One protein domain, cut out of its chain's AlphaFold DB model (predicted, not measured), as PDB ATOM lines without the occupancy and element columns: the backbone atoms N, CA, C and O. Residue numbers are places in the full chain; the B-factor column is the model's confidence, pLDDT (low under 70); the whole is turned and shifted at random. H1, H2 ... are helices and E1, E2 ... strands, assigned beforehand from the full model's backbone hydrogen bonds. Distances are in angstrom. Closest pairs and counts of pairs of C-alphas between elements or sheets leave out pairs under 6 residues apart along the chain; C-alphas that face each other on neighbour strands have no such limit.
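This is residues 112 to 184 of the 184 residues of an uncharacterized protein of Brugia pahangi (UniProt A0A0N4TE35). A two-stranded antiparallel hairpin, E1 and E2, and short helices H1 and H2 make a loose head with the start of long helix H3, whose residues 166 to 182 stick out as an arm. The 73 printed residues, mostly helix, hold three named helices and two named strands, ordered H1, E1, E2, H2, H3. The whole spans 50 by 30 by 22 A and is only just loose, close to extended, with a radius of gyration of the C-alphas of 16.4 A.

Find C-alpha 125 at (-23.047, 20.751, 42.670), where E1, residues 125 to 129, begins; E2 is residues 135 to 139. H1 is residues 112 to 118 and H2 145 to 150. H3, residues 155 to 182, runs 41.1 A to C-alpha 182 at (-7.495, 58.026, 54.979).

Across the hairpin E1 and E2, antiparallel at 157 degrees, N 126 and O 138 are within hydrogen-bond range at 2.9 A. H2 and H3 are close but not clearly touching; their closest C-alphas, of His 150 and Val 158, are 6.2 A apart. H1 is only just apart from H3, at 8.1 A. In H1, H2 and H3 every O i to N i+4 pair is within range.

The farthest C-alphas, of Asp 117 and Val 184, are 51.7 A apart. The printed part has no cut and no long link; pLDDT is under 70 at residue 184.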
ATOM      1  N   GLN A 112     -34.413  26.383  44.613       92.56
ATOM      2  CA  GLN A 112     -33.833  25.041  44.697       92.56
ATOM      3  C   GLN A 112     -34.413  24.074  43.665       92.56
ATOM      4  O   GLN A 112     -33.662  23.313  43.059       92.56
ATOM      5  N   ALA A 113     -35.733  24.092  43.482       90.81
ATOM      6  CA  ALA A 113     -36.388  23.192  42.543       90.81
ATOM      7  C   ALA A 113     -36.028  23.533  41.097       90.81
ATOM      8  O   ALA A 113     -35.654  22.643  40.353       90.81
ATOM      9  N   LEU A 114     -36.025  24.817  40.723       91.38
ATOM     10  CA  LEU A 114     -35.622  25.232  39.378       91.38
ATOM     11  C   LEU A 114     -34.167  24.879  39.073       91.38
ATOM     12  O   LEU A 114     -33.882  24.440  37.965       91.38
ATOM     13  N   ILE A 115     -33.252  25.042  40.036       90.94
ATOM     14  CA  ILE A 115     -31.866  24.590  39.859       90.94
ATOM     15  C   ILE A 115     -31.825  23.083  39.612       90.94
ATOM     16  O   ILE A 115     -31.133  22.652  38.703       90.94
ATOM     17  N   HIS A 116     -32.547  22.296  40.405       89.88
ATOM     18  CA  HIS A 116     -32.563  20.842  40.263       89.88
ATOM     19  C   HIS A 116     -33.239  20.371  38.962       89.88
ATOM     20  O   HIS A 116     -32.828  19.362  38.398       89.88
ATOM     21  N   ASP A 117     -34.268  21.077  38.492       89.12
ATOM     22  CA  ASP A 117     -35.064  20.676  37.327       89.12
ATOM     23  C   ASP A 117     -34.443  21.143  36.001       89.12
ATOM     24  O   ASP A 117     -34.537  20.443  34.995       89.12
ATOM     25  N   LEU A 118     -33.818  22.328  35.981       89.56
ATOM     26  CA  LEU A 118     -33.258  22.936  34.766       89.56
ATOM     27  C   LEU A 118     -31.753  22.714  34.610       89.56
ATOM     28  O   LEU A 118     -31.246  22.793  33.490       89.56
ATOM     29  N   LEU A 119     -31.029  22.504  35.711       89.19
ATOM     30  CA  LEU A 119     -29.583  22.304  35.710       89.19
ATOM     31  C   LEU A 119     -29.263  20.902  36.234       89.19
ATOM     32  O   LEU A 119     -29.963  20.370  37.090       89.19
ATOM     33  N   ASP A 120     -28.163  20.322  35.757       83.06
ATOM     34  CA  ASP A 120     -27.680  19.023  36.231       83.06
ATOM     35  C   ASP A 120     -27.086  19.159  37.646       83.06
ATOM     36  O   ASP A 120     -25.867  19.239  37.824       83.06
ATOM     37  N   LEU A 121     -27.956  19.247  38.658       86.62
ATOM     38  CA  LEU A 121     -27.571  19.270  40.065       86.62
ATOM     39  C   LEU A 121     -27.215  17.850  40.518       86.62
ATOM     40  O   LEU A 121     -28.097  17.014  40.715       86.62
ATOM     41  N   ASP A 122     -25.932  17.599  40.765       87.44
ATOM     42  CA  ASP A 122     -25.448  16.322  41.289       87.44
ATOM     43  C   ASP A 122     -24.583  16.526  42.534       87.44
ATOM     44  O   ASP A 122     -23.692  17.373  42.568       87.44
ATOM     45  N   LEU A 123     -24.860  15.767  43.596       88.75
ATOM     46  CA  LEU A 123     -24.169  15.876  44.890       88.75
ATOM     47  C   LEU A 123     -24.096  17.316  45.448       88.75
ATOM     48  O   LEU A 123     -23.097  17.700  46.056       88.75
ATOM     49  N   ASN A 124     -25.169  18.098  45.278       89.56
ATOM     50  CA  ASN A 124     -25.243  19.532  45.604       89.56
ATOM     51  C   ASN A 124     -24.289  20.420  44.784       89.56
ATOM     52  O   ASN A 124     -23.867  21.471  45.263       89.56
ATOM     53  N   ARG A 125     -23.940  20.011  43.563       91.19
ATOM     54  CA  ARG A 125     -23.047  20.751  42.670       91.19
ATOM     55  C   ARG A 125     -23.691  20.963  41.322       91.19
ATOM     56  O   ARG A 125     -24.343  20.067  40.794       91.19
ATOM     57  N   VAL A 126     -23.507  22.157  40.779       92.38
ATOM     58  CA  VAL A 126     -24.063  22.563  39.490       92.38
ATOM     59  C   VAL A 126     -22.925  22.924  38.559       92.38
ATOM     60  O   VAL A 126     -22.045  23.707  38.919       92.38
ATOM     61  N   ILE A 127     -22.959  22.393  37.339       89.56
ATOM     62  CA  ILE A 127     -21.957  22.708  36.325       89.56
ATOM     63  C   ILE A 127     -22.601  23.522  35.210       89.56
ATOM     64  O   ILE A 127     -23.379  23.003  34.415       89.56
ATOM     65  N   ILE A 128     -22.222  24.795  35.113       90.25
ATOM     66  CA  ILE A 128     -22.713  25.719  34.088       90.25
ATOM     67  C   ILE A 128     -21.624  25.910  33.032       90.25
ATOM     68  O   ILE A 128     -20.449  26.108  33.349       90.25
ATOM     69  N   LYS A 129     -22.007  25.833  31.757       88.75
ATOM     70  CA  LYS A 129     -21.117  26.150  30.636       88.75
ATOM     71  C   LYS A 129     -21.230  27.636  30.321       88.75
ATOM     72  O   LYS A 129     -22.328  28.132  30.101       88.75
ATOM     73  N   ASP A 130     -20.095  28.319  30.318       85.44
ATOM     74  CA  ASP A 130     -19.986  29.710  29.880       85.44
ATOM     75  C   ASP A 130     -20.157  29.815  28.352       85.44
ATOM     76  O   ASP A 130     -20.004  28.816  27.645       85.44
ATOM     77  N   GLU A 131     -20.383  31.020  27.825       85.62
ATOM     78  CA  GLU A 131     -20.537  31.266  26.376       85.62
ATOM     79  C   GLU A 131     -19.296  30.838  25.572       85.62
ATOM     80  O   GLU A 131     -19.387  30.414  24.423       85.62
ATOM     81  N   SER A 132     -18.119  30.864  26.205       85.31
ATOM     82  CA  SER A 132     -16.856  30.367  25.641       85.31
ATOM     83  C   SER A 132     -16.677  28.841  25.750       85.31
ATOM     84  O   SER A 132     -15.585  28.329  25.517       85.31
ATOM     85  N   GLY A 133     -17.700  28.102  26.189       83.81
ATOM     86  CA  GLY A 133     -17.668  26.648  26.385       83.81
ATOM     87  C   GLY A 133     -16.936  26.177  27.649       83.81
ATOM     88  O   GLY A 133     -16.873  24.974  27.914       83.81
ATOM     89  N   ARG A 134     -16.394  27.094  28.462       88.00
ATOM     90  CA  ARG A 134     -15.699  26.750  29.711       88.00
ATOM     91  C   ARG A 134     -16.707  26.309  30.771       88.00
ATOM     92  O   ARG A 134     -17.649  27.032  31.072       88.00
ATOM     93  N   ARG A 135     -16.484  25.140  31.372       88.56
ATOM     94  CA  ARG A 135     -17.301  24.637  32.485       88.56
ATOM     95  C   ARG A 135     -16.897  25.344  33.778       88.56
ATOM     96  O   ARG A 135     -15.714  25.378  34.108       88.56
ATOM     97  N   LYS A 136     -17.874  25.898  34.492       90.19
ATOM     98  CA  LYS A 136     -17.743  26.421  35.854       90.19
ATOM     99  C   LYS A 136     -18.589  25.557  36.778       90.19
ATOM    100  O   LYS A 136     -19.743  25.276  36.466       90.19
ATOM    101  N   GLU A 137     -17.991  25.124  37.873       90.12
ATOM    102  CA  GLU A 137     -18.636  24.308  38.899       90.12
ATOM    103  C   GLU A 137     -18.967  25.192  40.103       90.12
ATOM    104  O   GLU A 137     -18.146  26.014  40.514       90.12
ATOM    105  N   TYR A 138     -20.180  25.037  40.627       90.00
ATOM    106  CA  TYR A 138     -20.691  25.773  41.778       90.00
ATOM    107  C   TYR A 138     -21.183  24.784  42.837       90.00
ATOM    108  O   TYR A 138     -22.053  23.957  42.559       90.00
ATOM    109  N   ASP A 139     -20.635  24.891  44.049       90.62
ATOM    110  CA  ASP A 139     -20.993  24.055  45.198       90.62
ATOM    111  C   ASP A 139     -22.097  24.717  46.035       90.62
ATOM    112  O   ASP A 139     -21.859  25.706  46.728       90.62
ATOM    113  N   MET A 140     -23.283  24.112  46.056       89.25
ATOM    114  CA  MET A 140     -24.441  24.576  46.826       89.25
ATOM    115  C   MET A 140     -24.383  24.017  48.254       89.25
ATOM    116  O   MET A 140     -25.120  23.102  48.633       89.25
ATOM    117  N   ASN A 141     -23.445  24.523  49.052       87.31
ATOM    118  CA  ASN A 141     -23.161  24.017  50.397       87.31
ATOM    119  C   ASN A 141     -23.796  24.876  51.509       87.31
ATOM    120  O   ASN A 141     -24.374  25.933  51.276       87.31
ATOM    121  N   SER A 142     -23.674  24.427  52.758       87.75
ATOM    122  CA  SER A 142     -24.206  25.135  53.931       87.75
ATOM    123  C   SER A 142     -23.460  26.426  54.295       87.75
ATOM    124  O   SER A 142     -23.903  27.144  55.190       87.75
ATOM    125  N   ARG A 143     -22.324  26.716  53.649       88.50
ATOM    126  CA  ARG A 143     -21.547  27.948  53.854       88.50
ATOM    127  C   ARG A 143     -22.013  29.076  52.937       88.50
ATOM    128  O   ARG A 143     -21.745  30.235  53.248       88.50
ATOM    129  N   ASP A 144     -22.695  28.746  51.846       89.81
ATOM    130  CA  ASP A 144     -23.336  29.721  50.975       89.81
ATOM    131  C   ASP A 144     -24.560  30.320  51.689       89.81
ATOM    132  O   ASP A 144     -25.570  29.651  51.937       89.81
ATOM    133  N   LYS A 145     -24.433  31.596  52.069       89.94
ATOM    134  CA  LYS A 145     -25.461  32.330  52.812       89.94
ATOM    135  C   LYS A 145     -26.689  32.610  51.952       89.94
ATOM    136  O   LYS A 145     -27.801  32.443  52.453       89.94
ATOM    137  N   LEU A 146     -26.490  32.980  50.686       90.56
ATOM    138  CA  LEU A 146     -27.571  33.238  49.738       90.56
ATOM    139  C   LEU A 146     -28.384  31.957  49.538       90.56
ATOM    140  O   LEU A 146     -29.607  31.960  49.686       90.56
ATOM    141  N   TRP A 147     -27.704  30.834  49.291       91.81
ATOM    142  CA  TRP A 147     -28.358  29.536  49.144       91.81
ATOM    143  C   TRP A 147     -29.142  29.145  50.395       91.81
ATOM    144  O   TRP A 147     -30.327  28.821  50.313       91.81
ATOM    145  N   MET A 148     -28.521  29.196  51.574       93.69
ATOM    146  CA  MET A 148     -29.190  28.795  52.811       93.69
ATOM    147  C   MET A 148     -30.372  29.698  53.175       93.69
ATOM    148  O   MET A 148     -31.361  29.187  53.704       93.69
ATOM    149  N   GLY A 149     -30.297  30.995  52.863       93.06
ATOM    150  CA  GLY A 149     -31.386  31.948  53.076       93.06
ATOM    151  C   GLY A 149     -32.535  31.794  52.077       93.06
ATOM    152  O   GLY A 149     -33.699  31.873  52.466       93.06
ATOM    153  N   HIS A 150     -32.231  31.517  50.805       94.06
ATOM    154  CA  HIS A 150     -33.201  31.661  49.717       94.06
ATOM    155  C   HIS A 150     -33.531  30.384  48.932       94.06
ATOM    156  O   HIS A 150     -34.413  30.433  48.078       94.06
ATOM    157  N   LYS A 151     -32.932  29.218  49.223       92.31
ATOM    158  CA  LYS A 151     -33.207  27.958  48.490       92.31
ATOM    159  C   LYS A 151     -34.698  27.608  48.363       92.31
ATOM    160  O   LYS A 151     -35.130  27.125  47.322       92.31
ATOM    161  N   GLY A 152     -35.495  27.888  49.397       93.56
ATOM    162  CA  GLY A 152     -36.945  27.645  49.407       93.56
ATOM    163  C   GLY A 152     -37.800  28.816  48.909       93.56
ATOM    164  O   GLY A 152     -39.019  28.689  48.848       93.56
ATOM    165  N   SER A 153     -37.189  29.957  48.585       95.25
ATOM    166  CA  SER A 153     -37.900  31.159  48.143       95.25
ATOM    167  C   SER A 153     -38.307  31.061  46.673       95.25
ATOM    168  O   SER A 153     -37.696  30.334  45.884       95.25
ATOM    169  N   ALA A 154     -39.341  31.815  46.295       94.94
ATOM    170  CA  ALA A 154     -39.721  31.980  44.897       94.94
ATOM    171  C   ALA A 154     -38.586  32.657  44.115       94.94
ATOM    172  O   ALA A 154     -37.977  33.605  44.604       94.94
ATOM    173  N   PHE A 155     -38.330  32.191  42.893       91.81
ATOM    174  CA  PHE A 155     -37.215  32.661  42.070       91.81
ATOM    175  C   PHE A 155     -37.135  34.192  41.895       91.81
ATOM    176  O   PHE A 155     -36.033  34.720  42.042       91.81
ATOM    177  N   PRO A 156     -38.243  34.935  41.678       93.69
ATOM    178  CA  PRO A 156     -38.178  36.397  41.575       93.69
ATOM    179  C   PRO A 156     -37.617  37.079  42.830       93.69
ATOM    180  O   PRO A 156     -36.790  37.976  42.717       93.69
ATOM    181  N   LEU A 157     -37.983  36.594  44.022       93.69
ATOM    182  CA  LEU A 157     -37.486  37.139  45.292       93.69
ATOM    183  C   LEU A 157     -35.986  36.896  45.474       93.69
ATOM    184  O   LEU A 157     -35.300  37.673  46.127       93.69
ATOM    185  N   VAL A 158     -35.461  35.810  44.902       93.88
ATOM    186  CA  VAL A 158     -34.021  35.526  44.950       93.88
ATOM    187  C   VAL A 158     -33.252  36.500  44.063       93.88
ATOM    188  O   VAL A 158     -32.179  36.945  44.452       93.88
ATOM    189  N   ALA A 159     -33.798  36.874  42.904       91.50
ATOM    190  CA  ALA A 159     -33.181  37.882  42.044       91.50
ATOM    191  C   ALA A 159     -33.105  39.255  42.735       91.50
ATOM    192  O   ALA A 159     -32.071  39.917  42.660       91.50
ATOM    193  N   GLU A 160     -34.164  39.645  43.448       93.81
ATOM    194  CA  GLU A 160     -34.183  40.859  44.274       93.81
ATOM    195  C   GLU A 160     -33.139  40.789  45.399       93.81
ATOM    196  O   GLU A 160     -32.313  41.691  45.527       93.81
ATOM    197  N   ALA A 161     -33.087  39.678  46.141       93.06
ATOM    198  CA  ALA A 161     -32.106  39.483  47.210       93.06
ATOM    199  C   ALA A 161     -30.649  39.520  46.710       93.06
ATOM    200  O   ALA A 161     -29.784  40.109  47.356       93.06
ATOM    201  N   ILE A 162     -30.370  38.937  45.535       93.50
ATOM    202  CA  ILE A 162     -29.044  39.010  44.900       93.50
ATOM    203  C   ILE A 162     -28.674  40.466  44.610       93.50
ATOM    204  O   ILE A 162     -27.537  40.869  44.852       93.50
ATOM    205  N   GLN A 163     -29.615  41.255  44.089       92.31
ATOM    206  CA  GLN A 163     -29.372  42.661  43.788       92.31
ATOM    207  C   GLN A 163     -29.028  43.448  45.061       92.31
ATOM    208  O   GLN A 163     -28.034  44.177  45.073       92.31
ATOM    209  N   GLU A 164     -29.787  43.249  46.140       91.56
ATOM    210  CA  GLU A 164     -29.526  43.874  47.441       91.56
ATOM    211  C   GLU A 164     -28.147  43.488  48.002       91.56
ATOM    212  O   GLU A 164     -27.397  44.349  48.470       91.56
ATOM    213  N   GLU A 165     -27.768  42.209  47.920       89.19
ATOM    214  CA  GLU A 165     -26.480  41.724  48.427       89.19
ATOM    215  C   GLU A 165     -25.300  42.273  47.608       89.19
ATOM    216  O   GLU A 165     -24.277  42.679  48.172       89.19
ATOM    217  N   VAL A 166     -25.451  42.377  46.283       92.06
ATOM    218  CA  VAL A 166     -24.448  42.992  45.400       92.06
ATOM    219  C   VAL A 166     -24.279  44.482  45.706       92.06
ATOM    220  O   VAL A 166     -23.151  44.983  45.715       92.06
ATOM    221  N   GLU A 167     -25.368  45.210  45.958       93.06
ATOM    222  CA  GLU A 167     -25.316  46.628  46.332       93.06
ATOM    223  C   GLU A 167     -24.671  46.838  47.707       93.06
ATOM    224  O   GLU A 167     -23.782  47.684  47.849       93.06
ATOM    225  N   ALA A 168     -25.030  46.023  48.701       90.00
ATOM    226  CA  ALA A 168     -24.412  46.051  50.024       90.00
ATOM    227  C   ALA A 168     -22.901  45.758  49.965       90.00
ATOM    228  O   ALA A 168     -22.105  46.424  50.639       90.00
ATOM    229  N   TYR A 169     -22.492  44.801  49.126       90.12
ATOM    230  CA  TYR A 169     -21.084  44.474  48.916       90.12
ATOM    231  C   TYR A 169     -20.311  45.644  48.286       90.12
ATOM    232  O   TYR A 169     -19.256  46.021  48.797       90.12
ATOM    233  N   LYS A 170     -20.857  46.283  47.239       92.38
ATOM    234  CA  LYS A 170     -20.244  47.468  46.605       92.38
ATOM    235  C   LYS A 170     -20.059  48.624  47.589       92.38
ATOM    236  O   LYS A 170     -18.973  49.195  47.660       92.38
ATOM    237  N   ASN A 171     -21.086  48.922  48.388       92.50
ATOM    238  CA  ASN A 171     -21.014  49.972  49.407       92.50
ATOM    239  C   ASN A 171     -19.910  49.682  50.438       92.50
ATOM    240  O   ASN A 171     -19.143  50.574  50.798       92.50
ATOM    241  N   SER A 172     -19.790  48.422  50.862       90.50
ATOM    242  CA  SER A 172     -18.755  47.988  51.805       90.50
ATOM    243  C   SER A 172     -17.345  48.107  51.211       90.50
ATOM    244  O   SER A 172     -16.422  48.560  51.888       90.50
ATOM    245  N   GLU A 173     -17.157  47.739  49.938       91.38
ATOM    246  CA  GLU A 173     -15.873  47.917  49.249       91.38
ATOM    247  C   GLU A 173     -15.473  49.390  49.137       91.38
ATOM    248  O   GLU A 173     -14.302  49.729  49.334       91.38
ATOM    249  N   ASP A 174     -16.423  50.272  48.831       90.69
ATOM    250  CA  ASP A 174     -16.171  51.708  48.726       90.69
ATOM    251  C   ASP A 174     -15.796  52.319  50.081       90.69
ATOM    252  O   ASP A 174     -14.895  53.160  50.154       90.69
ATOM    253  N   GLU A 175     -16.406  51.854  51.169       90.06
ATOM    254  CA  GLU A 175     -16.044  52.267  52.523       90.06
ATOM    255  C   GLU A 175     -14.641  51.790  52.924       90.06
ATOM    256  O   GLU A 175     -13.833  52.582  53.417       90.06
ATOM    257  N   ILE A 176     -14.285  50.539  52.615       90.06
ATOM    258  CA  ILE A 176     -12.928  50.010  52.840       90.06
ATOM    259  C   ILE A 176     -11.890  50.807  52.037       90.06
ATOM    260  O   ILE A 176     -10.826  51.147  52.563       90.06
ATOM    261  N   LYS A 177     -12.183  51.143  50.773       90.19
ATOM    262  CA  LYS A 177     -11.299  51.979  49.944       90.19
ATOM    263  C   LYS A 177     -11.110  53.371  50.551       90.19
ATOM    264  O   LYS A 177      -9.976  53.849  50.588       90.19
ATOM    265  N   ARG A 178     -12.181  54.000  51.057       90.12
ATOM    266  CA  ARG A 178     -12.114  55.305  51.743       90.12
ATOM    267  C   ARG A 178     -11.253  55.243  53.002       90.12
ATOM    268  O   ARG A 178     -10.359  56.069  53.152       90.12
ATOM    269  N   LEU A 179     -11.471  54.249  53.865       87.62
ATOM    270  CA  LEU A 179     -10.683  54.060  55.089       87.62
ATOM    271  C   LEU A 179      -9.202  53.826  54.777       87.62
ATOM    272  O   LEU A 179      -8.339  54.452  55.385       87.62
ATOM    273  N   LYS A 180      -8.898  52.989  53.779       88.56
ATOM    274  CA  LYS A 180      -7.519  52.746  53.340       88.56
ATOM    275  C   LYS A 180      -6.846  54.020  52.828       88.56
ATOM    276  O   LYS A 180      -5.664  54.208  53.084       88.56
ATOM    277  N   HIS A 181      -7.576  54.878  52.117       84.31
ATOM    278  CA  HIS A 181      -7.042  56.151  51.633       84.31
ATOM    279  C   HIS A 181      -6.820  57.168  52.762       84.31
ATOM    280  O   HIS A 181      -5.876  57.936  52.686       84.31
ATOM    281  N   ALA A 182      -7.643  57.147  53.815       79.25
ATOM    282  CA  ALA A 182      -7.495  58.026  54.979       79.25
ATOM    283  C   ALA A 182      -6.381  57.598  55.960       79.25
ATOM    284  O   ALA A 182      -5.998  58.381  56.825       79.25
ATOM    285  N   MET A 183      -5.890  56.355  55.864       70.50
ATOM    286  CA  MET A 183      -4.801  55.815  56.695       70.50
ATOM    287  C   MET A 183      -3.401  55.963  56.066       70.50
ATOM    288  O   MET A 183      -2.419  55.571  56.698       70.50
ATOM    289  N   VAL A 184      -3.316  56.477  54.836       52.09
ATOM    290  CA  VAL A 184      -2.071  56.798  54.113       52.09
ATOM    291  C   VAL A 184      -1.876  58.305  54.126       52.09
ATOM    292  O   VAL A 184      -0.720  58.730  54.336       52.09
TER     293      VAL A 184